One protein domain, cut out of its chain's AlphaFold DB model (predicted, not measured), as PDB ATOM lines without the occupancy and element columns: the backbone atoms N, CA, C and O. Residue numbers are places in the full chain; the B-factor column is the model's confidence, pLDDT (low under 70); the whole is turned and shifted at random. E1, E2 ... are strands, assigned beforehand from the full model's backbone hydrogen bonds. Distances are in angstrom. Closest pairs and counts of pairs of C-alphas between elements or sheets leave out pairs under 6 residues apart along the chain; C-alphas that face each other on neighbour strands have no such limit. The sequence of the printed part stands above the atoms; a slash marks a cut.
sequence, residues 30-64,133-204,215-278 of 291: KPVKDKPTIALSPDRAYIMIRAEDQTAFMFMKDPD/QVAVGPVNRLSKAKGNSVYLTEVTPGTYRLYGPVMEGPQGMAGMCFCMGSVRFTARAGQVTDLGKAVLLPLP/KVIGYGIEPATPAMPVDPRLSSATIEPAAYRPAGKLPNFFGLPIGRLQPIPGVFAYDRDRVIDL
ATOM      1  N   LYS A  30       7.983  37.154 -61.982       96.06
ATOM      2  CA  LYS A  30       7.552  38.551 -61.910       96.06
ATOM      3  C   LYS A  30       6.460  38.742 -60.858       96.06
ATOM      4  O   LYS A  30       5.494  37.980 -60.832       96.06
ATOM      5  N   PRO A  31       6.555  39.765 -59.994       96.06
ATOM      6  CA  PRO A  31       5.483  40.055 -59.056       96.06
ATOM      7  C   PRO A  31       4.234  40.521 -59.811       96.06
ATOM      8  O   PRO A  31       4.308  41.365 -60.714       96.06
ATOM      9  N   VAL A  32       3.072  40.010 -59.415       95.69
ATOM     10  CA  VAL A  32       1.787  40.517 -59.889       95.69
ATOM     11  C   VAL A  32       1.556  41.878 -59.243       95.69
ATOM     12  O   VAL A  32       1.478  42.016 -58.024       95.69
ATOM     13  N   LYS A  33       1.490  42.913 -60.081       92.38
ATOM     14  CA  LYS A  33       1.330  44.295 -59.622       92.38
ATOM     15  C   LYS A  33      -0.065  44.511 -59.042       92.38
ATOM     16  O   LYS A  33      -1.052  44.033 -59.596       92.38
ATOM     17  N   ASP A  34      -0.133  45.329 -57.999       93.00
ATOM     18  CA  ASP A  34      -1.379  45.828 -57.423       93.00
ATOM     19  C   ASP A  34      -2.107  46.737 -58.431       93.00
ATOM     20  O   ASP A  34      -1.775  47.912 -58.600       93.00
ATOM     21  N   LYS A  35      -3.047  46.153 -59.179       92.44
ATOM     22  CA  LYS A  35      -3.875  46.821 -60.191       92.44
ATOM     23  C   LYS A  35      -5.359  46.551 -59.918       92.44
ATOM     24  O   LYS A  35      -5.677  45.500 -59.361       92.44
ATOM     25  N   PRO A  36      -6.281  47.435 -60.345       92.75
ATOM     26  CA  PRO A  36      -7.721  47.215 -60.170       92.75
ATOM     27  C   PRO A  36      -8.215  45.891 -60.768       92.75
ATOM     28  O   PRO A  36      -9.085  45.241 -60.200       92.75
ATOM     29  N   THR A  37      -7.613  45.470 -61.882       92.50
ATOM     30  CA  THR A  37      -7.895  44.202 -62.557       92.50
ATOM     31  C   THR A  37      -6.623  43.370 -62.627       92.50
ATOM     32  O   THR A  37      -5.568  43.878 -63.020       92.50
ATOM     33  N   ILE A  38      -6.734  42.091 -62.272       94.25
ATOM     34  CA  ILE A  38      -5.646  41.118 -62.339       94.25
ATOM     35  C   ILE A  38      -5.990  40.115 -63.435       94.25
ATOM     36  O   ILE A  38      -7.035  39.474 -63.383       94.25
ATOM     37  N   ALA A  39      -5.110  39.989 -64.424       92.19
ATOM     38  CA  ALA A  39      -5.190  38.948 -65.440       92.19
ATOM     39  C   ALA A  39      -4.045  37.963 -65.201       92.19
ATOM     40  O   ALA A  39      -2.879  38.365 -65.209       92.19
ATOM     41  N   LEU A  40      -4.394  36.702 -64.954       95.25
ATOM     42  CA  LEU A  40      -3.440  35.609 -64.812       95.25
ATOM     43  C   LEU A  40      -3.340  34.860 -66.140       95.25
ATOM     44  O   LEU A  40      -4.350  34.595 -66.792       95.25
ATOM     45  N   SER A  41      -2.118  34.549 -66.539       95.25
ATOM     46  CA  SER A  41      -1.805  33.811 -67.751       95.25
ATOM     47  C   SER A  41      -1.962  32.304 -67.509       95.25
ATOM     48  O   SER A  41      -1.471  31.808 -66.493       95.25
ATOM     49  N   PRO A  42      -2.626  31.554 -68.406       95.75
ATOM     50  CA  PRO A  42      -2.888  30.126 -68.207       95.75
ATOM     51  C   PRO A  42      -1.643  29.235 -68.363       95.75
ATOM     52  O   PRO A  42      -1.635  28.106 -67.890       95.75
ATOM     53  N   ASP A  43      -0.592  29.727 -69.015       96.75
ATOM     54  CA  ASP A  43       0.702  29.061 -69.215       96.75
ATOM     55  C   ASP A  43       1.684  29.284 -68.052       96.75
ATOM     56  O   ASP A  43       2.740  28.655 -67.986       96.75
ATOM     57  N   ARG A  44       1.341  30.167 -67.109       97.75
ATOM     58  CA  ARG A  44       2.191  30.531 -65.973       97.75
ATOM     59  C   ARG A  44       1.638  29.970 -64.677       97.75
ATOM     60  O   ARG A  44       0.432  29.792 -64.529       97.75
ATOM     61  N   ALA A  45       2.526  29.705 -63.730       98.56
ATOM     62  CA  ALA A  45       2.143  29.349 -62.373       98.56
ATOM     63  C   ALA A  45       2.253  30.571 -61.460       98.56
ATOM     64  O   ALA A  45       2.959  31.533 -61.769       98.56
ATOM     65  N   TYR A  46       1.568  30.541 -60.320       98.56
ATOM     66  CA  TYR A  46       1.587  31.650 -59.373       98.56
ATOM     67  C   TYR A  46       1.830  31.152 -57.953       98.56
ATOM     68  O   TYR A  46       1.166  30.232 -57.488       98.56
ATOM     69  N   ILE A  47       2.762  31.787 -57.248       98.62
ATOM     70  CA  ILE A  47       3.037  31.542 -55.830       98.62
ATOM     71  C   ILE A  47       2.385  32.666 -55.033       98.62
ATOM     72  O   ILE A  47       2.731  33.837 -55.220       98.62
ATOM     73  N   MET A  48       1.458  32.315 -54.141       98.06
ATOM     74  CA  MET A  48       0.841  33.255 -53.210       98.06
ATOM     75  C   MET A  48       1.299  32.968 -51.785       98.06
ATOM     76  O   MET A  48       1.199  31.840 -51.316       98.06
ATOM     77  N   ILE A  49       1.779  33.989 -51.080       97.38
ATOM     78  CA  ILE A  49       2.148  33.879 -49.666       97.38
ATOM     79  C   ILE A  49       1.737  35.138 -48.913       97.38
ATOM     80  O   ILE A  49       1.896  36.261 -49.400       97.38
ATOM     81  N   ARG A  50       1.191  34.941 -47.715       95.69
ATOM     82  CA  ARG A  50       0.816  36.012 -46.791       95.69
ATOM     83  C   ARG A  50       1.894  36.172 -45.725       95.69
ATOM     84  O   ARG A  50       2.554  35.204 -45.359       95.69
ATOM     85  N   ALA A  51       2.055  37.374 -45.199       93.00
ATOM     86  CA  ALA A  51       2.917  37.647 -44.054       93.00
ATOM     87  C   ALA A  51       2.327  38.775 -43.207       93.00
ATOM     88  O   ALA A  51       1.604  39.625 -43.726       93.00
ATOM     89  N   GLU A  52       2.634  38.801 -41.912       88.12
ATOM     90  CA  GLU A  52       2.164  39.875 -41.025       88.12
ATOM     91  C   GLU A  52       2.763  41.223 -41.422       88.12
ATOM     92  O   GLU A  52       2.041  42.205 -41.619       88.12
ATOM     93  N   ASP A  53       4.073  41.214 -41.647       84.25
ATOM     94  CA  ASP A  53       4.859  42.383 -41.996       84.25
ATOM     95  C   ASP A  53       5.402  42.315 -43.425       84.25
ATOM     96  O   ASP A  53       5.286  41.326 -44.160       84.25
ATOM     97  N   GLN A  54       6.009  43.423 -43.837       88.56
ATOM     98  CA  GLN A  54       6.766  43.475 -45.072       88.56
ATOM     99  C   GLN A  54       8.005  42.574 -44.952       88.56
ATOM    100  O   GLN A  54       8.887  42.830 -44.139       88.56
ATOM    101  N   THR A  55       8.079  41.532 -45.776       89.75
ATOM    102  CA  THR A  55       9.130  40.512 -45.721       89.75
ATOM    103  C   THR A  55       9.407  39.980 -47.120       89.75
ATOM    104  O   THR A  55       8.563  40.102 -48.009       89.75
ATOM    105  N   ALA A  56      10.587  39.410 -47.316       93.75
ATOM    106  CA  ALA A  56      10.979  38.778 -48.562       93.75
ATOM    107  C   ALA A  56      11.183  37.284 -48.344       93.75
ATOM    108  O   ALA A  56      11.635  36.871 -47.277       93.75
ATOM    109  N   PHE A  57      10.906  36.499 -49.372       96.38
ATOM    110  CA  PHE A  57      11.199  35.078 -49.418       96.38
ATOM    111  C   PHE A  57      11.978  34.767 -50.681       96.38
ATOM    112  O   PHE A  57      11.676  35.283 -51.757       96.38
ATOM    113  N   MET A  58      12.943  33.871 -50.542       97.44
ATOM    114  CA  MET A  58      13.622  33.264 -51.668       97.44
ATOM    115  C   MET A  58      13.137  31.831 -51.827       97.44
ATOM    116  O   MET A  58      13.133  31.048 -50.873       97.44
ATOM    117  N   PHE A  59      12.764  31.489 -53.050       97.81
ATOM    118  CA  PHE A  59      12.474  30.134 -53.481       97.81
ATOM    119  C   PHE A  59      13.517  29.694 -54.500       97.81
ATOM    120  O   PHE A  59      14.156  30.522 -55.143       97.81
ATOM    121  N   MET A  60      13.689  28.388 -54.651       97.38
ATOM    122  CA  MET A  60      14.537  27.798 -55.686       97.38
ATOM    123  C   MET A  60      13.714  26.746 -56.419       97.38
ATOM    124  O   MET A  60      13.037  25.951 -55.761       97.38
ATOM    125  N   LYS A  61      13.731  26.759 -57.752       97.62
ATOM    126  CA  LYS A  61      13.132  25.689 -58.555       97.62
ATOM    127  C   LYS A  61      13.985  24.426 -58.362       97.62
ATOM    128  O   LYS A  61      15.213  24.498 -58.380       97.62
ATOM    129  N   ASP A  62      13.345  23.290 -58.121       96.06
ATOM    130  CA  ASP A  62      13.976  21.981 -58.287       96.06
ATOM    131  C   ASP A  62      13.994  21.675 -59.799       96.06
ATOM    132  O   ASP A  62      12.972  21.922 -60.449       96.06
ATOM    133  N   PRO A  63      15.102  21.156 -60.363       96.56
ATOM    134  CA  PRO A  63      15.175  20.889 -61.792       96.56
ATOM    135  C   PRO A  63      14.164  19.809 -62.178       96.56
ATOM    136  O   PRO A  63      14.116  18.733 -61.570       96.56
ATOM    137  N   ASP A  64      13.352  20.098 -63.187       95.50
ATOM    138  CA  ASP A  64      12.621  19.067 -63.913       95.50
ATOM    139  C   ASP A  64      13.560  18.337 -64.909       95.50
ATOM    140  O   ASP A  64      14.738  18.689 -65.033       95.50
ATOM    141  N   GLN A 133      16.604  30.680 -59.019       94.75
ATOM    142  CA  GLN A 133      16.053  31.337 -57.829       94.75
ATOM    143  C   GLN A 133      14.883  32.282 -58.145       94.75
ATOM    144  O   GLN A 133      14.857  32.962 -59.167       94.75
ATOM    145  N   VAL A 134      13.936  32.384 -57.214       95.88
ATOM    146  CA  VAL A 134      12.776  33.277 -57.289       95.88
ATOM    147  C   VAL A 134      12.692  34.117 -56.023       95.88
ATOM    148  O   VAL A 134      12.565  33.581 -54.923       95.88
ATOM    149  N   ALA A 135      12.700  35.439 -56.178       95.25
ATOM    150  CA  ALA A 135      12.435  36.374 -55.092       95.25
ATOM    151  C   ALA A 135      10.943  36.743 -55.033       95.25
ATOM    152  O   ALA A 135      10.326  37.097 -56.040       95.25
ATOM    153  N   VAL A 136      10.365  36.699 -53.834       96.12
ATOM    154  CA  VAL A 136       8.989  37.120 -53.546       96.12
ATOM    155  C   VAL A 136       9.019  38.172 -52.447       96.12
ATOM    156  O   VAL A 136       9.535  37.922 -51.364       96.12
ATOM    157  N   GLY A 137       8.445  39.347 -52.708       92.12
ATOM    158  CA  GLY A 137       8.541  40.483 -51.791       92.12
ATOM    159  C   GLY A 137       9.942  41.119 -51.770       92.12
ATOM    160  O   GLY A 137      10.762  40.842 -52.642       92.12
ATOM    161  N   PRO A 138      10.222  42.042 -50.833       91.00
ATOM    162  CA  PRO A 138       9.278  42.638 -49.883       91.00
ATOM    163  C   PRO A 138       8.414  43.747 -50.509       91.00
ATOM    164  O   PRO A 138       7.480  44.267 -49.898       91.00
ATOM    165  N   VAL A 139       8.724  44.125 -51.745       89.50
ATOM    166  CA  VAL A 139       7.979  45.107 -52.536       89.50
ATOM    167  C   VAL A 139       6.875  44.431 -53.358       89.50
ATOM    168  O   VAL A 139       6.784  43.209 -53.401       89.50
ATOM    169  N   ASN A 140       6.029  45.229 -54.018       89.88
ATOM    170  CA  ASN A 140       4.961  44.740 -54.905       89.88
ATOM    171  C   ASN A 140       3.941  43.807 -54.222       89.88
ATOM    172  O   ASN A 140       3.501  42.816 -54.794       89.88
ATOM    173  N   ARG A 141       3.548  44.155 -52.990       92.50
ATOM    174  CA  ARG A 141       2.421  43.530 -52.285       92.50
ATOM    175  C   ARG A 141       1.124  43.753 -53.056       92.50
ATOM    176  O   ARG A 141       0.794  44.904 -53.340       92.50
ATOM    177  N   LEU A 142       0.396  42.672 -53.321       92.00
ATOM    178  CA  LEU A 142      -0.918  42.707 -53.952       92.00
ATOM    179  C   LEU A 142      -1.966  43.336 -53.026       92.00
ATOM    180  O   LEU A 142      -2.814  44.098 -53.478       92.00
ATOM    181  N   SER A 143      -1.880  43.039 -51.728       86.56
ATOM    182  CA  SER A 143      -2.722  43.630 -50.687       86.56
ATOM    183  C   SER A 143      -1.884  44.004 -49.465       86.56
ATOM    184  O   SER A 143      -0.907  43.327 -49.134       86.56
ATOM    185  N   LYS A 144      -2.246  45.123 -48.823       87.06
ATOM    186  CA  LYS A 144      -1.494  45.783 -47.736       87.06
ATOM    187  C   LYS A 144      -2.365  46.005 -46.494       87.06
ATOM    188  O   LYS A 144      -2.307  47.068 -45.876       87.06
ATOM    189  N   ALA A 145      -3.205  45.037 -46.146       78.94
ATOM    190  CA  ALA A 145      -3.993  45.123 -44.923       78.94
ATOM    191  C   ALA A 145      -3.075  45.073 -43.686       78.94
ATOM    192  O   ALA A 145      -2.004  44.462 -43.702       78.94
ATOM    193  N   LYS A 146      -3.481  45.735 -42.596       75.12
ATOM    194  CA  LYS A 146      -2.722  45.734 -41.337       75.12
ATOM    195  C   LYS A 146      -2.581  44.293 -40.828       75.12
ATOM    196  O   LYS A 146      -3.591  43.633 -40.612       75.12
ATOM    197  N   GLY A 147      -1.345  43.822 -40.648       74.38
ATOM    198  CA  GLY A 147      -1.054  42.443 -40.232       74.38
ATOM    199  C   GLY A 147      -1.304  41.380 -41.311       74.38
ATOM    200  O   GLY A 147      -1.340  40.194 -40.991       74.38
ATOM    201  N   ASN A 148      -1.513  41.780 -42.571       83.75
ATOM    202  CA  ASN A 148      -1.725  40.859 -43.688       83.75
ATOM    203  C   ASN A 148      -1.240  41.473 -45.015       83.75
ATOM    204  O   ASN A 148      -1.998  42.081 -45.777       83.75
ATOM    205  N   SER A 149       0.053  41.306 -45.281       91.69
ATOM    206  CA  SER A 149       0.687  41.567 -46.570       91.69
ATOM    207  C   SER A 149       0.555  40.342 -47.469       91.69
ATOM    208  O   SER A 149       1.054  39.276 -47.120       91.69
ATOM    209  N   VAL A 150      -0.074  40.494 -48.635       94.88
ATOM    210  CA  VAL A 150      -0.222  39.411 -49.621       94.88
ATOM    211  C   VAL A 150       0.756  39.632 -50.765       94.88
ATOM    212  O   VAL A 150       0.738  40.692 -51.395       94.88
ATOM    213  N   TYR A 151       1.581  38.633 -51.058       96.50
ATOM    214  CA  TYR A 151       2.447  38.599 -52.232       96.50
ATOM    215  C   TYR A 151       1.905  37.571 -53.214       96.50
ATOM    216  O   TYR A 151       1.572  36.456 -52.818       96.50
ATOM    217  N   LEU A 152       1.834  37.953 -54.485       97.62
ATOM    218  CA  LEU A 152       1.497  37.064 -55.585       97.62
ATOM    219  C   LEU A 152       2.578  37.229 -56.647       97.62
ATOM    220  O   LEU A 152       2.752  38.321 -57.186       97.62
ATOM    221  N   THR A 153       3.308  36.159 -56.929       98.25
ATOM    222  CA  THR A 153       4.408  36.168 -57.895       98.25
ATOM    223  C   THR A 153       4.128  35.139 -58.968       98.25
ATOM    224  O   THR A 153       3.902  33.971 -58.673       98.25
ATOM    225  N   GLU A 154       4.133  35.586 -60.216       98.38
ATOM    226  CA  GLU A 154       4.117  34.707 -61.375       98.38
ATOM    227  C   GLU A 154       5.480  34.037 -61.525       98.38
ATOM    228  O   GLU A 154       6.502  34.715 -61.419       98.38
ATOM    229  N   VAL A 155       5.491  32.738 -61.809       98.44
ATOM    230  CA  VAL A 155       6.691  31.920 -61.984       98.44
ATOM    231  C   VAL A 155       6.525  30.926 -63.135       98.44
ATOM    232  O   VAL A 155       5.401  30.617 -63.547       98.44
ATOM    233  N   THR A 156       7.637  30.401 -63.651       98.19
ATOM    234  CA  THR A 156       7.616  29.216 -64.524       98.19
ATOM    235  C   THR A 156       6.949  28.048 -63.774       98.19
ATOM    236  O   THR A 156       7.202  27.878 -62.582       98.19
ATOM    237  N   PRO A 157       6.080  27.230 -64.382       98.44
ATOM    238  CA  PRO A 157       5.566  26.032 -63.715       98.44
ATOM    239  C   PRO A 157       6.697  25.101 -63.252       98.44
ATOM    240  O   PRO A 157       7.731  24.999 -63.907       98.44
ATOM    241  N   GLY A 158       6.528  24.435 -62.109       98.19
ATOM    242  CA  GLY A 158       7.566  23.550 -61.574       98.19
ATOM    243  C   GLY A 158       7.436  23.266 -60.084       98.19
ATOM    244  O   GLY A 158       6.477  23.677 -59.428       98.19
ATOM    245  N   THR A 159       8.415  22.547 -59.540       98.50
ATOM    246  CA  THR A 159       8.516  22.309 -58.096       98.50
ATOM    247  C   THR A 159       9.468  23.321 -57.485       98.50
ATOM    248  O   THR A 159      10.564  23.527 -57.987       98.50
ATOM    249  N   TYR A 160       9.047  23.950 -56.396       98.44
ATOM    250  CA  TYR A 160       9.788  25.002 -55.719       98.44
ATOM    251  C   TYR A 160      10.040  24.625 -54.273       98.44
ATOM    252  O   TYR A 160       9.141  24.136 -53.589       98.44
ATOM    253  N   ARG A 161      11.243  24.917 -53.784       97.31
ATOM    254  CA  ARG A 161      11.590  24.862 -52.362       97.31
ATOM    255  C   ARG A 161      11.699  26.257 -51.776       97.31
ATOM    256  O   ARG A 161      12.194  27.171 -52.430       97.31
ATOM    257  N   LEU A 162      11.298  26.409 -50.520       97.69
ATOM    258  CA  LEU A 162      11.521  27.642 -49.771       97.69
ATOM    259  C   LEU A 162      12.955  27.659 -49.223       97.69
ATOM    260  O   LEU A 162      13.279  26.885 -48.323       97.69
ATOM    261  N   TYR A 163      13.809  28.539 -49.748       97.31
ATOM    262  CA  TYR A 163      15.182  28.718 -49.263       97.31
ATOM    263  C   TYR A 163      15.213  29.455 -47.922       97.31
ATOM    264  O   TYR A 163      16.015  29.121 -47.055       97.31
ATOM    265  N   GLY A 164      14.322  30.429 -47.730       95.69
ATOM    266  CA  GLY A 164      14.166  31.153 -46.472       95.69
ATOM    267  C   GLY A 164      13.702  32.597 -46.661       95.69
ATOM    268  O   GLY A 164      13.498  33.036 -47.797       95.69
ATOM    269  N   PRO A 165      13.525  33.346 -45.558       94.56
ATOM    270  CA  PRO A 165      13.241  34.771 -45.577       94.56
ATOM    271  C   PRO A 165      14.523  35.528 -45.923       94.56
ATOM    272  O   PRO A 165      15.264  35.979 -45.048       94.56
ATOM    273  N   VAL A 166      14.830  35.567 -47.214       94.19
ATOM    274  CA  VAL A 166      16.080  36.091 -47.754       94.19
ATOM    275  C   VAL A 166      15.759  37.204 -48.733       94.19
ATOM    276  O   VAL A 166      14.881  37.062 -49.583       94.19
ATOM    277  N   MET A 167      16.487  38.308 -48.610       91.94
ATOM    278  CA  MET A 167      16.416  39.429 -49.534       91.94
ATOM    279  C   MET A 167      17.799  39.821 -50.024       91.94
ATOM    280  O   MET A 167      18.783  39.745 -49.290       91.94
ATOM    281  N   GLU A 168      17.846  40.289 -51.262       88.94
ATOM    282  CA  GLU A 168      19.010  40.964 -51.808       88.94
ATOM    283  C   GLU A 168      18.962  42.448 -51.423       88.94
ATOM    284  O   GLU A 168      17.935  43.116 -51.577       88.94
ATOM    285  N   GLY A 169      20.063  42.955 -50.877       85.81
ATOM    286  CA  GLY A 169      20.257  44.363 -50.559       85.81
ATOM    287  C   GLY A 169      21.562  44.899 -51.157       85.81
ATOM    288  O   GLY A 169      22.346  44.142 -51.726       85.81
ATOM    289  N   PRO A 170      21.852  46.204 -50.998       84.19
ATOM    290  CA  PRO A 170      23.042  46.824 -51.588       84.19
ATOM    291  C   PRO A 170      24.374  46.218 -51.115       84.19
ATOM    292  O   PRO A 170      25.387  46.350 -51.793       84.19
ATOM    293  N   GLN A 171      24.385  45.578 -49.942       85.19
ATOM    294  CA  GLN A 171      25.550  44.919 -49.345       85.19
ATOM    295  C   GLN A 171      25.559  43.394 -49.562       85.19
ATOM    296  O   GLN A 171      26.337  42.691 -48.919       85.19
ATOM    297  N   GLY A 172      24.706  42.877 -50.450       88.44
ATOM    298  CA  GLY A 172      24.553  41.450 -50.726       88.44
ATOM    299  C   GLY A 172      23.307  40.846 -50.080       88.44
ATOM    300  O   GLY A 172      22.331  41.540 -49.786       88.44
ATOM    301  N   MET A 173      23.333  39.530 -49.881       92.00
ATOM    302  CA  MET A 173      22.195  38.782 -49.353       92.00
ATOM    303  C   MET A 173      22.066  38.954 -47.838       92.00
ATOM    304  O   MET A 173      23.042  38.824 -47.102       92.00
ATOM    305  N   ALA A 174      20.843  39.182 -47.366       91.19
ATOM    306  CA  ALA A 174      20.504  39.267 -45.952       91.19
ATOM    307  C   ALA A 174      19.319  38.352 -45.623       91.19
ATOM    308  O   ALA A 174      18.448  38.120 -46.462       91.19
ATOM    309  N   GLY A 175      19.273  37.849 -44.390       91.44
ATOM    310  CA  GLY A 175      18.192  36.989 -43.910       91.44
ATOM    311  C   GLY A 175      18.704  35.706 -43.271       91.44
ATOM    312  O   GLY A 175      19.776  35.685 -42.673       91.44
ATOM    313  N   MET A 176      17.926  34.635 -43.393       92.06
ATOM    314  CA  MET A 176      18.245  33.311 -42.853       92.06
ATOM    315  C   MET A 176      17.964  32.250 -43.913       92.06
ATOM    316  O   MET A 176      16.911  32.287 -44.546       92.06
ATOM    317  N   CYS A 177      18.866  31.281 -44.073       94.62
ATOM    318  CA  CYS A 177      18.572  30.106 -44.886       94.62
ATOM    319  C   CYS A 177      17.929  29.011 -44.034       94.62
ATOM    320  O   CYS A 177      18.377  28.714 -42.927       94.62
ATOM    321  N   PHE A 178      16.934  28.322 -44.577       96.12
ATOM    322  CA  PHE A 178      16.381  27.089 -44.018       96.12
ATOM    323  C   PHE A 178      17.229  25.879 -44.411       96.12
ATOM    324  O   PHE A 178      16.727  24.838 -44.834       96.12
ATOM    325  N   CYS A 179      18.548  26.023 -44.257       94.75
ATOM    326  CA  CYS A 179      19.521  25.045 -44.712       94.75
ATOM    327  C   CYS A 179      19.390  23.679 -44.018       94.75
ATOM    328  O   CYS A 179      19.775  22.654 -44.581       94.75
ATOM    329  N   MET A 180      18.832  23.656 -42.805       94.62
ATOM    330  CA  MET A 180      18.662  22.445 -42.001       94.62
ATOM    331  C   MET A 180      17.317  21.733 -42.218       94.62
ATOM    332  O   MET A 180      17.084  20.696 -41.603       94.62
ATOM    333  N   GLY A 181      16.440  22.265 -43.070       94.12
ATOM    334  CA  GLY A 181      15.150  21.658 -43.385       94.12
ATOM    335  C   GLY A 181      14.099  22.703 -43.730       94.12
ATOM    336  O   GLY A 181      13.987  23.740 -43.068       94.12
ATOM    337  N   SER A 182      13.340  22.419 -44.782       96.06
ATOM    338  CA  SER A 182      12.300  23.298 -45.311       96.06
ATOM    339  C   SER A 182      11.204  22.464 -45.977       96.06
ATOM    340  O   SER A 182      11.116  21.250 -45.784       96.06
ATOM    341  N   VAL A 183      10.374  23.104 -46.791       97.25
ATOM    342  CA  VAL A 183       9.360  22.457 -47.620       97.25
ATOM    343  C   VAL A 183       9.581  22.745 -49.094       97.25
ATOM    344  O   VAL A 183      10.176  23.758 -49.477       97.25
ATOM    345  N   ARG A 184       9.044  21.845 -49.911       97.75
ATOM    346  CA  ARG A 184       8.810  22.034 -51.335       97.75
ATOM    347  C   ARG A 184       7.327  21.879 -51.661       97.75
ATOM    348  O   ARG A 184       6.583  21.263 -50.897       97.75
ATOM    349  N   PHE A 185       6.917  22.433 -52.790       98.44
ATOM    350  CA  PHE A 185       5.559  22.353 -53.324       98.44
ATOM    351  C   PHE A 185       5.602  22.489 -54.850       98.44
ATOM    352  O   PHE A 185       6.565  23.015 -55.406       98.44
ATOM    353  N   THR A 186       4.554  22.040 -55.534       98.56
ATOM    354  CA  THR A 186       4.430  22.188 -56.990       98.56
ATOM    355  C   THR A 186       3.553  23.387 -57.324       98.56
ATOM    356  O   THR A 186       2.418  23.453 -56.863       98.56
ATOM    357  N   ALA A 187       4.065  24.295 -58.154       98.56
ATOM    358  CA  ALA A 187       3.314  25.389 -58.752       98.56
ATOM    359  C   ALA A 187       2.919  25.012 -60.189       98.56
ATOM    360  O   ALA A 187       3.782  24.790 -61.042       98.56
ATOM    361  N   ARG A 188       1.613  24.891 -60.451       98.50
ATOM    362  CA  ARG A 188       1.072  24.416 -61.737       98.50
ATOM    363  C   ARG A 188       0.672  25.576 -62.645       98.50
ATOM    364  O   ARG A 188       0.250  26.626 -62.165       98.50
ATOM    365  N   ALA A 189       0.774  25.365 -63.956       98.19
ATOM    366  CA  ALA A 189       0.302  26.324 -64.951       98.19
ATOM    367  C   ALA A 189      -1.198  26.624 -64.763       98.19
ATOM    368  O   ALA A 189      -1.984  25.722 -64.472       98.19
ATOM    369  N   GLY A 190      -1.574  27.897 -64.890       97.44
ATOM    370  CA  GLY A 190      -2.947  28.385 -64.755       97.44
ATOM    371  C   GLY A 190      -3.484  28.405 -63.322       97.44
ATOM    372  O   GLY A 190      -4.664  28.688 -63.122       97.44
ATOM    373  N   GLN A 191      -2.642  28.121 -62.323       98.25
ATOM    374  CA  GLN A 191      -3.049  27.977 -60.930       98.25
ATOM    375  C   GLN A 191      -2.259  28.899 -60.001       98.25
ATOM    376  O   GLN A 191      -1.046  29.082 -60.132       98.25
ATOM    377  N   VAL A 192      -2.958  29.428 -58.998       98.56
ATOM    378  CA  VAL A 192      -2.355  30.041 -57.817       98.56
ATOM    379  C   VAL A 192      -2.155  28.969 -56.759       98.56
ATOM    380  O   VAL A 192      -3.112  28.388 -56.256       98.56
ATOM    381  N   THR A 193      -0.899  28.712 -56.416       98.75
ATOM    382  CA  THR A 193      -0.524  27.871 -55.282       98.75
ATOM    383  C   THR A 193      -0.454  28.737 -54.033       98.75
ATOM    384  O   THR A 193       0.433  29.585 -53.897       98.75
ATOM    385  N   ASP A 194      -1.415  28.547 -53.136       98.50
ATOM    386  CA  ASP A 194      -1.531  29.285 -51.886       98.50
ATOM    387  C   ASP A 194      -0.691  28.626 -50.785       98.50
ATOM    388  O   ASP A 194      -1.022  27.557 -50.268       98.50
ATOM    389  N   LEU A 195       0.403  29.287 -50.412       98.31
ATOM    390  CA  LEU A 195       1.308  28.858 -49.349       98.31
ATOM    391  C   LEU A 195       0.769  29.168 -47.939       98.31
ATOM    392  O   LEU A 195       1.399  28.849 -46.936       98.31
ATOM    393  N   GLY A 196      -0.375  29.835 -47.821       97.06
ATOM    394  CA  GLY A 196      -0.906  30.259 -46.533       97.06
ATOM    395  C   GLY A 196      -0.187  31.496 -46.007       97.06
ATOM    396  O   GLY A 196      -0.043  32.490 -46.729       97.06
ATOM    397  N   LYS A 197       0.211  31.471 -44.734       96.06
ATOM    398  CA  LYS A 197       0.782  32.621 -44.027       96.06
ATOM    399  C   LYS A 197       2.115  32.269 -43.378       96.06
ATOM    400  O   LYS A 197       2.200  31.385 -42.531       96.06
ATOM    401  N   ALA A 198       3.159  33.003 -43.740       94.75
ATOM    402  CA  ALA A 198       4.418  32.982 -43.021       94.75
ATOM    403  C   ALA A 198       4.281  33.720 -41.687       94.75
ATOM    404  O   ALA A 198       3.782  34.849 -41.635       94.75
ATOM    405  N   VAL A 199       4.772  33.087 -40.626       92.25
ATOM    406  CA  VAL A 199       4.712  33.609 -39.261       92.25
ATOM    407  C   VAL A 199       6.100  33.678 -38.646       92.25
ATOM    408  O   VAL A 199       6.914  32.757 -38.780       92.25
ATOM    409  N   LEU A 200       6.363  34.792 -37.969       88.94
ATOM    410  CA  LEU A 200       7.511  34.928 -37.090       88.94
ATOM    411  C   LEU A 200       7.142  34.329 -35.739       88.94
ATOM    412  O   LEU A 200       6.089  34.638 -35.185       88.94
ATOM    413  N   LEU A 201       7.999  33.476 -35.202       84.50
ATOM    414  CA  LEU A 201       7.733  32.845 -33.920       84.50
ATOM    415  C   LEU A 201       8.312  33.670 -32.778       84.50
ATOM    416  O   LEU A 201       9.344  34.325 -32.960       84.50
ATOM    417  N   PRO A 202       7.682  33.615 -31.591       78.56
ATOM    418  CA  PRO A 202       8.210  34.272 -30.410       78.56
ATOM    419  C   PRO A 202       9.659  33.864 -30.163       78.56
ATOM    420  O   PRO A 202      10.020  32.690 -30.276       78.56
ATOM    421  N   LEU A 203      10.488  34.841 -29.796       76.62
ATOM    422  CA  LEU A 203      11.840  34.549 -29.346       76.62
ATOM    423  C   LEU A 203      11.780  33.647 -28.106       76.62
ATOM    424  O   LEU A 203      10.927  33.860 -27.238       76.62
ATOM    425  N   PRO A 204      12.687  32.666 -27.989       75.06
ATOM    426  CA  PRO A 204      12.720  31.810 -26.818       75.06
ATOM    427  C   PRO A 204      13.019  32.636 -25.561       75.06
ATOM    428  O   PRO A 204      13.823  33.575 -25.584       75.06
ATOM    429  N   LYS A 215      19.326  33.303 -29.027       69.62
ATOM    430  CA  LYS A 215      18.072  33.932 -29.469       69.62
ATOM    431  C   LYS A 215      17.884  33.711 -30.968       69.62
ATOM    432  O   LYS A 215      18.134  34.607 -31.769       69.62
ATOM    433  N   VAL A 216      17.495  32.500 -31.358       69.38
ATOM    434  CA  VAL A 216      17.236  32.189 -32.771       69.38
ATOM    435  C   VAL A 216      15.806  32.585 -33.116       69.38
ATOM    436  O   VAL A 216      14.859  32.124 -32.482       69.38
ATOM    437  N   ILE A 217      15.652  33.435 -34.129       77.50
ATOM    438  CA  ILE A 217      14.347  33.770 -34.696       77.50
ATOM    439  C   ILE A 217      13.786  32.518 -35.378       77.50
ATOM    440  O   ILE A 217      14.404  31.972 -36.292       77.50
ATOM    441  N   GLY A 218      12.623  32.056 -34.920       83.50
ATOM    442  CA  GLY A 218      11.904  30.957 -35.551       83.50
ATOM    443  C   GLY A 218      10.982  31.465 -36.655       83.50
ATOM    444  O   GLY A 218      10.341  32.502 -36.505       83.50
ATOM    445  N   TYR A 219      10.881  30.703 -37.740       91.31
ATOM    446  CA  TYR A 219       9.919  30.946 -38.810       91.31
ATOM    447  C   TYR A 219       9.029  29.724 -38.993       91.31
ATOM    448  O   TYR A 219       9.519  28.591 -38.992       91.31
ATOM    449  N   GLY A 220       7.735  29.962 -39.166       93.75
ATOM    450  CA  GLY A 220       6.746  28.942 -39.484       93.75
ATOM    451  C   GLY A 220       5.920  29.317 -40.708       93.75
ATOM    452  O   GLY A 220       5.945  30.457 -41.177       93.75
ATOM    453  N   ILE A 221       5.173  28.336 -41.203       95.81
ATOM    454  CA  ILE A 221       4.093  28.537 -42.162       95.81
ATOM    455  C   ILE A 221       2.827  27.975 -41.530       95.81
ATOM    456  O   ILE A 221       2.798  26.812 -41.130       95.81
ATOM    457  N   GLU A 222       1.790  28.796 -41.468       95.62
ATOM    458  CA  GLU A 222       0.411  28.355 -41.291       95.62
ATOM    459  C   GLU A 222      -0.130  28.006 -42.686       95.62
ATOM    460  O   GLU A 222      -0.286  28.921 -43.502       95.62
ATOM    461  N   PRO A 223      -0.375  26.720 -43.013       97.25
ATOM    462  CA  PRO A 223      -0.840  26.335 -44.342       97.25
ATOM    463  C   PRO A 223      -2.163  27.005 -44.714       97.25
ATOM    464  O   PRO A 223      -2.986  27.304 -43.845       97.25
ATOM    465  N   ALA A 224      -2.379  27.215 -46.012       97.06
ATOM    466  CA  ALA A 224      -3.611  27.813 -46.508       97.06
ATOM    467  C   ALA A 224      -4.840  27.001 -46.076       97.06
ATOM    468  O   ALA A 224      -4.869  25.775 -46.184       97.06
ATOM    469  N   THR A 225      -5.872  27.703 -45.612       94.19
ATOM    470  CA  THR A 225      -7.174  27.114 -45.286       94.19
ATOM    471  C   THR A 225      -8.280  27.883 -46.005       94.19
ATOM    472  O   THR A 225      -8.087  29.063 -46.307       94.19
ATOM    473  N   PRO A 226      -9.467  27.284 -46.221       90.00
ATOM    474  CA  PRO A 226     -10.605  27.990 -46.821       90.00
ATOM    475  C   PRO A 226     -11.058  29.240 -46.049       90.00
ATOM    476  O   PRO A 226     -11.743  30.091 -46.606       90.00
ATOM    477  N   ALA A 227     -10.693  29.359 -44.767       90.62
ATOM    478  CA  ALA A 227     -11.009  30.520 -43.940       90.62
ATOM    479  C   ALA A 227     -10.048  31.701 -44.160       90.62
ATOM    480  O   ALA A 227     -10.333  32.814 -43.713       90.62
ATOM    481  N   MET A 228      -8.900  31.486 -44.815       92.06
ATOM    482  CA  MET A 228      -7.960  32.568 -45.088       92.06
ATOM    483  C   MET A 228      -8.513  33.492 -46.178       92.06
ATOM    484  O   MET A 228      -8.917  33.019 -47.240       92.06
ATOM    485  N   PRO A 229      -8.496  34.820 -45.967       88.81
ATOM    486  CA  PRO A 229      -9.008  35.751 -46.955       88.81
ATOM    487  C   PRO A 229      -8.168  35.700 -48.235       88.81
ATOM    488  O   PRO A 229      -6.929  35.673 -48.211       88.81
ATOM    489  N   VAL A 230      -8.874  35.728 -49.359       91.19
ATOM    490  CA  VAL A 230      -8.328  35.854 -50.709       91.19
ATOM    491  C   VAL A 230      -8.780  37.195 -51.276       91.19
ATOM    492  O   VAL A 230      -9.895  37.648 -51.018       91.19
ATOM    493  N   ASP A 231      -7.900  37.850 -52.030       92.06
ATOM    494  CA  ASP A 231      -8.230  39.106 -52.696       92.06
ATOM    495  C   ASP A 231      -9.385  38.897 -53.701       92.06
ATOM    496  O   ASP A 231      -9.258  38.042 -54.581       92.06
ATOM    497  N   PRO A 232     -10.492  39.663 -53.631       92.94
ATOM    498  CA  PRO A 232     -11.638  39.483 -54.529       92.94
ATOM    499  C   PRO A 232     -11.295  39.581 -56.021       92.94
ATOM    500  O   PRO A 232     -11.992  38.999 -56.856       92.94
ATOM    501  N   ARG A 233     -10.203  40.276 -56.372       94.62
ATOM    502  CA  ARG A 233      -9.706  40.379 -57.754       94.62
ATOM    503  C   ARG A 233      -9.190  39.047 -58.310       94.62
ATOM    504  O   ARG A 233      -8.987  38.949 -59.514       94.62
ATOM    505  N   LEU A 234      -8.987  38.040 -57.458       94.94
ATOM    506  CA  LEU A 234      -8.584  36.680 -57.827       94.94
ATOM    507  C   LEU A 234      -9.764  35.695 -57.857       94.94
ATOM    508  O   LEU A 234      -9.549  34.496 -57.970       94.94
ATOM    509  N   SER A 235     -11.009  36.170 -57.761       91.94
ATOM    510  CA  SER A 235     -12.208  35.314 -57.698       91.94
ATOM    511  C   SER A 235     -12.410  34.386 -58.902       91.94
ATOM    512  O   SER A 235     -13.070  33.361 -58.764       91.94
ATOM    513  N   SER A 236     -11.848  34.716 -60.068       91.06
ATOM    514  CA  SER A 236     -11.871  33.865 -61.265       91.06
ATOM    515  C   SER A 236     -10.670  32.920 -61.383       91.06
ATOM    516  O   SER A 236     -10.624  32.108 -62.305       91.06
ATOM    517  N   ALA A 237      -9.679  33.037 -60.496       95.12
ATOM    518  CA  ALA A 237      -8.489  32.202 -60.521       95.12
ATOM    519  C   ALA A 237      -8.764  30.834 -59.886       95.12
ATOM    520  O   ALA A 237      -9.504  30.721 -58.909       95.12
ATOM    521  N   THR A 238      -8.096  29.797 -60.392       97.00
ATOM    522  CA  THR A 238      -7.996  28.524 -59.667       97.00
ATOM    523  C   THR A 238      -6.943  28.685 -58.578       97.00
ATOM    524  O   THR A 238      -5.765  28.876 -58.886       97.00
ATOM    525  N   ILE A 239      -7.363  28.644 -57.314       97.50
ATOM    526  CA  ILE A 239      -6.489  28.816 -56.150       97.50
ATOM    527  C   ILE A 239      -6.531  27.534 -55.336       97.50
ATOM    528  O   ILE A 239      -7.583  27.173 -54.818       97.50
ATOM    529  N   GLU A 240      -5.386  26.875 -55.201       97.62
ATOM    530  CA  GLU A 240      -5.260  25.638 -54.432       97.62
ATOM    531  C   GLU A 240      -4.253  25.809 -53.294       97.62
ATOM    532  O   GLU A 240      -3.177  26.382 -53.512       97.62
ATOM    533  N   PRO A 241      -4.545  25.290 -52.088       98.00
ATOM    534  CA  PRO A 241      -3.551  25.165 -51.035       98.00
ATOM    535  C   PRO A 241      -2.319  24.392 -51.510       98.00
ATOM    536  O   PRO A 241      -2.416  23.394 -52.227       98.00
ATOM    537  N   ALA A 242      -1.142  24.820 -51.064       98.25
ATOM    538  CA  ALA A 242       0.095  24.120 -51.359       98.25
ATOM    539  C   ALA A 242       0.084  22.695 -50.789       98.25
ATOM    540  O   ALA A 242      -0.011  22.484 -49.577       98.25
ATOM    541  N   ALA A 243       0.276  21.708 -51.663       97.25
ATOM    542  CA  ALA A 243       0.571  20.340 -51.261       97.25
ATOM    543  C   ALA A 243       2.036  20.249 -50.809       97.25
ATOM    544  O   ALA A 243       2.929  19.916 -51.593       97.25
ATOM    545  N   TYR A 244       2.297  20.607 -49.551       97.94
ATOM    546  CA  TYR A 244       3.650  20.589 -49.015       97.94
ATOM    547  C   TYR A 244       4.234  19.178 -48.942       97.94
ATOM    548  O   TYR A 244       3.572  18.203 -48.574       97.94
ATOM    549  N   ARG A 245       5.529  19.105 -49.241       97.19
ATOM    550  CA  ARG A 245       6.395  17.952 -49.006       97.19
ATOM    551  C   ARG A 245       7.676  18.431 -48.324       97.19
ATOM    552  O   ARG A 245       8.118  19.551 -48.597       97.19
ATOM    553  N   PRO A 246       8.308  17.631 -47.455       96.31
ATOM    554  CA  PRO A 246       9.586  18.013 -46.873       96.31
ATOM    555  C   PRO A 246      10.659  18.217 -47.952       96.31
ATOM    556  O   PRO A 246      10.837  17.420 -48.883       96.31
ATOM    557  N   ALA A 247      11.414  19.299 -47.808       92.88
ATOM    558  CA  ALA A 247      12.683  19.497 -48.484       92.88
ATOM    559  C   ALA A 247      13.803  19.168 -47.490       92.88
ATOM    560  O   ALA A 247      13.792  19.622 -46.343       92.88
ATOM    561  N   GLY A 248      14.754  18.343 -47.930       86.94
ATOM    562  CA  GLY A 248      15.920  17.986 -47.126       86.94
ATOM    563  C   GLY A 248      16.861  19.171 -46.891       86.94
ATOM    564  O   GLY A 248      16.543  20.328 -47.168       86.94
ATOM    565  N   LYS A 249      18.060  18.864 -46.396       92.12
ATOM    566  CA  LYS A 249      19.123  19.858 -46.222       92.12
ATOM    567  C   LYS A 249      19.534  20.455 -47.568       92.12
ATOM    568  O   LYS A 249      19.442  19.798 -48.606       92.12
ATOM    569  N   LEU A 250      20.027  21.686 -47.538       91.31
ATOM    570  CA  LEU A 250      20.563  22.356 -48.719       91.31
ATOM    571  C   LEU A 250      21.819  23.180 -48.364       91.31
ATOM    572  O   LEU A 250      21.957  23.606 -47.212       91.31
ATOM    573  N   PRO A 251      22.748  23.393 -49.313       93.69
ATOM    574  CA  PRO A 251      23.949  24.183 -49.065       93.69
ATOM    575  C   PRO A 251      23.634  25.639 -48.712       93.69
ATOM    576  O   PRO A 251      22.725  26.249 -49.266       93.69
ATOM    577  N   ASN A 252      24.442  26.236 -47.838       94.75
ATOM    578  CA  ASN A 252      24.359  27.666 -47.565       94.75
ATOM    579  C   ASN A 252      25.033  28.466 -48.685       94.75
ATOM    580  O   ASN A 252      26.175  28.902 -48.546       94.75
ATOM    581  N   PHE A 253      24.331  28.635 -49.804       92.44
ATOM    582  CA  PHE A 253      24.894  29.243 -51.009       92.44
ATOM    583  C   PHE A 253      25.332  30.704 -50.828       92.44
ATOM    584  O   PHE A 253      26.186  31.179 -51.568       92.44
ATOM    585  N   PHE A 254      24.777  31.403 -49.834       92.81
ATOM    586  CA  PHE A 254      25.002  32.837 -49.617       92.81
ATOM    587  C   PHE A 254      25.706  33.165 -48.292       92.81
ATOM    588  O   PHE A 254      25.773  34.330 -47.913       92.81
ATOM    589  N   GLY A 255      26.195  32.162 -47.553       92.81
ATOM    590  CA  GLY A 255      26.866  32.386 -46.266       92.81
ATOM    591  C   GLY A 255      25.970  33.004 -45.180       92.81
ATOM    592  O   GLY A 255      26.465  33.678 -44.279       92.81
ATOM    593  N   LEU A 256      24.653  32.791 -45.253       92.50
ATOM    594  CA  LEU A 256      23.668  33.353 -44.324       92.50
ATOM    595  C   LEU A 256      23.642  32.607 -42.980       92.50
ATOM    596  O   LEU A 256      24.062  31.450 -42.905       92.50
ATOM    597  N   PRO A 257      23.079  33.207 -41.917       91.81
ATOM    598  CA  PRO A 257      22.663  32.472 -40.730       91.81
ATOM    599  C   PRO A 257      21.885  31.194 -41.083       91.81
ATOM    600  O   PRO A 257      20.911  31.225 -41.840       91.81
ATOM    601  N   ILE A 258      22.332  30.069 -40.519       92.00
ATOM    602  CA  ILE A 258      21.760  28.741 -40.756       92.00
ATOM    603  C   ILE A 258      20.585  28.515 -39.808       92.00
ATOM    604  O   ILE A 258      20.737  28.557 -38.588       92.00
ATOM    605  N   GLY A 259      19.423  28.216 -40.377       91.25
ATOM    606  CA  GLY A 259      18.207  27.877 -39.653       91.25
ATOM    607  C   GLY A 259      17.438  26.731 -40.302       91.25
ATOM    608  O   GLY A 259      17.950  25.990 -41.146       91.25
ATOM    609  N   ARG A 260      16.186  26.578 -39.869       92.69
ATOM    610  CA  ARG A 260      15.227  25.592 -40.373       92.69
ATOM    611  C   ARG A 260      13.816  26.163 -40.297       92.69
ATOM    612  O   ARG A 260      13.530  26.930 -39.375       92.69
ATOM    613  N   LEU A 261      12.944  25.752 -41.208       95.19
ATOM    614  CA  LEU A 261      11.515  26.026 -41.083       95.19
ATOM    615  C   LEU A 261      10.945  25.197 -39.928       95.19
ATOM    616  O   LEU A 261      11.331  24.035 -39.771       95.19
ATOM    617  N   GLN A 262      10.038  25.753 -39.124       93.75
ATOM    618  CA  GLN A 262       9.351  24.951 -38.113       93.75
ATOM    619  C   GLN A 262       8.524  23.821 -38.731       93.75
ATOM    620  O   GLN A 262       7.991  23.999 -39.828       93.75
ATOM    621  N   PRO A 263       8.381  22.689 -38.014       94.19
ATOM    622  CA  PRO A 263       7.484  21.610 -38.405       94.19
ATOM    623  C   PRO A 263       6.103  22.122 -38.800       94.19
ATOM    624  O   PRO A 263       5.493  22.904 -38.069       94.19
ATOM    625  N   ILE A 264       5.600  21.631 -39.928       95.62
ATOM    626  CA  ILE A 264       4.202  21.808 -40.309       95.62
ATOM    627  C   ILE A 264       3.469  20.518 -39.917       95.62
ATOM    628  O   ILE A 264       3.814  19.452 -40.446       95.62
ATOM    629  N   PRO A 265       2.481  20.576 -38.999       94.38
ATOM    630  CA  PRO A 265       1.726  19.399 -38.575       94.38
ATOM    631  C   PRO A 265       1.167  18.607 -39.763       94.38
ATOM    632  O   PRO A 265       0.594  19.182 -40.684       94.38
ATOM    633  N   GLY A 266       1.363  17.286 -39.751       94.31
ATOM    634  CA  GLY A 266       0.929  16.388 -40.829       94.31
ATOM    635  C   GLY A 266       1.784  16.424 -42.104       94.31
ATOM    636  O   GLY A 266       1.561  15.611 -42.992       94.31
ATOM    637  N   VAL A 267       2.777  17.316 -42.199       96.19
ATOM    638  CA  VAL A 267       3.693  17.383 -43.350       96.19
ATOM    639  C   VAL A 267       5.069  16.866 -42.977       96.19
ATOM    640  O   VAL A 267       5.584  15.951 -43.613       96.19
ATOM    641  N   PHE A 268       5.687  17.442 -41.948       95.94
ATOM    642  CA  PHE A 268       7.006  17.002 -41.517       95.94
ATOM    643  C   PHE A 268       7.277  17.335 -40.053       95.94
ATOM    644  O   PHE A 268       6.692  18.254 -39.482       95.94
ATOM    645  N   ALA A 269       8.213  16.599 -39.465       95.06
ATOM    646  CA  ALA A 269       8.784  16.866 -38.151       95.06
ATOM    647  C   ALA A 269      10.313  16.784 -38.203       95.06
ATOM    648  O   ALA A 269      10.899  16.478 -39.243       95.06
ATOM    649  N   TYR A 270      10.965  17.045 -37.070       93.69
ATOM    650  CA  TYR A 270      12.398  16.820 -36.911       93.69
ATOM    651  C   TYR A 270      12.667  15.753 -35.861       93.69
ATOM    652  O   TYR A 270      12.108  15.798 -34.768       93.69
ATOM    653  N   ASP A 271      13.604  14.868 -36.175       92.50
ATOM    654  CA  ASP A 271      14.357  14.102 -35.189       92.50
ATOM    655  C   ASP A 271      15.797  14.619 -35.215       92.50
ATOM    656  O   ASP A 271      16.552  14.356 -36.151       92.50
ATOM    657  N   ARG A 272      16.147  15.455 -34.230       88.44
ATOM    658  CA  ARG A 272      17.397  16.237 -34.193       88.44
ATOM    659  C   ARG A 272      17.609  17.063 -35.470       88.44
ATOM    660  O   ARG A 272      17.028  18.139 -35.607       88.44
ATOM    661  N   ASP A 273      18.485  16.616 -36.362       86.62
ATOM    662  CA  ASP A 273      18.839  17.242 -37.635       86.62
ATOM    663  C   ASP A 273      18.271  16.492 -38.853       86.62
ATOM    664  O   ASP A 273      18.524  16.889 -39.993       86.62
ATOM    665  N   ARG A 274      17.502  15.422 -38.620       91.31
ATOM    666  CA  ARG A 274      16.809  14.650 -39.647       91.31
ATOM    667  C   ARG A 274      15.394  15.187 -39.844       91.31
ATOM    668  O   ARG A 274      14.629  15.295 -38.889       91.31
ATOM    669  N   VAL A 275      15.042  15.477 -41.095       93.69
ATOM    670  CA  VAL A 275      13.662  15.778 -41.498       93.69
ATOM    671  C   VAL A 275      12.886  14.465 -41.599       93.69
ATOM    672  O   VAL A 275      13.335  13.534 -42.265       93.69
ATOM    673  N   ILE A 276      11.743  14.383 -40.923       94.62
ATOM    674  CA  ILE A 276      10.822  13.244 -40.958       94.62
ATOM    675  C   ILE A 276       9.637  13.616 -41.837       94.62
ATOM    676  O   ILE A 276       8.950  14.585 -41.529       94.62
ATOM    677  N   ASP A 277       9.385  12.848 -42.895       95.12
ATOM    678  CA  ASP A 277       8.185  13.001 -43.719       95.12
ATOM    679  C   ASP A 277       6.969  12.391 -43.014       95.12
ATOM    680  O   ASP A 277       6.996  11.224 -42.614       95.12
ATOM    681  N   LEU A 278       5.919  13.193 -42.844       95.00
ATOM    682  CA  LEU A 278       4.656  12.800 -42.221       95.00
ATOM    683  C   LEU A 278       3.491  12.757 -43.221       95.00
ATOM    684  O   LEU A 278       2.369  12.465 -42.818       95.00
TER     685      LEU A 278
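What this domain is: This is residues 30 to 64, 133 to 204 and 215 to 278 of the 291 residues of an uncharacterized protein of Sphingomonas gilva (UniProt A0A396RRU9). Two strongly twisted sheets lie face to face as a sandwich, one of E1, E4, E5, E10, E11 and E12, the other of E3, E2, E6, E9 and E13, with their strands nearly aligned. Two small hairpins are set at the margins of the second sheet: E7 and E8 follow on from E6 at a sharp angle, and E14 and E15 are beside its edge strand E13. The printed part has 171 residues with fifteen named strands, E1 to E15 in order along the chain, and no named helix; the class is all strand, though under half of the residues, 78, are in named elements. The first sheet is mixed and branched at E10; the second runs E3, E2, E6, E9, E13 and is antiparallel throughout. The whole is compact, with a radius of gyration of the C-alphas of 15.4 A, and its outline is rounded, spanning 46 by 36 by 31 A.

Where its parts are: The printed part begins at Lys 30, C-alpha at (7.552, 38.551, -61.910), and residues 30 to 44 hold no named element. E1 is residues 45 to 51, 20.1 A long, and begins at C-alpha 45 at (2.143, 29.349, -62.373). E2 is residues 57 to 62, 16.1 A. After the first cut come E3, residues 133 to 136, E4, residues 143 to 145, and E5, residues 148 to 155, 22.0 A. E6 is residues 158 to 164, 18.2 A, E7 residues 166 to 169, E8 residues 172 to 175, and E9 residues 182 to 187, 16.3 A. E10, residues 191 to 200, is the longest strand at 10 residues and 27.0 A. Beyond the second cut are E11, residues 219 to 222, E12, residues 238 to 241, E13, residues 245 to 247, E14, residues 268 to 271, and E15, residues 274 to 277, which ends at C-alpha 277 at (8.185, 13.001, -43.719).

How they stand to each other: In the branched sheet E1 has E5 on one side, antiparallel, with N 47 and O 153 at 2.8 A, and E10 on the other side, parallel, with N 48 and O 193 at 2.9 A. E4 and E5 form a hairpin, with N 150 and O 143 at 3.0 A. E11 and E12 lie on the other side of E10 from E1: E11 is antiparallel, N 199 and O 220 at 2.9 A, and E12 parallel, N 194 and O 240 at 2.8 A. In the second sheet the N and O pairs within hydrogen-bond range include N 59 and O 134 at 2.8 A for E3 and E2, N 60 and O 161 at 2.9 A for E2 and E6, N 160 and O 185 at 2.8 A for E6 and E9, and N 184 and O 245 at 2.8 A for E9 and E13. The parts of the two sheets that face each other are 10.7 A apart centre to centre, with their strands at 17 degrees. The closest C-alphas of E1 and E9 are those of Ala 45 and Ala 187, 5.5 A. E6 runs on into E7 at 74 degrees; E7 and E8 form a hairpin, N 167 and O 174 at 2.9 A. E14 and E15 form another, N 271 and O 274 at 2.9 A; the closest C-alphas of E13 and E15 are those of Pro 246 and Asp 277, 6.1 A.

The domain as a whole: The C-alphas of Pro 36 and Arg 272 are the two farthest apart, 47.6 A. Residues 65 to 132 and 205 to 214 are not printed; the gaps between C-alphas are 14.1 A and 6.3 A. The links E11 to E12 and E13 to E14 are long. The mean pLDDT of the printed part is 93.1, with residues 215 to 216 under 70.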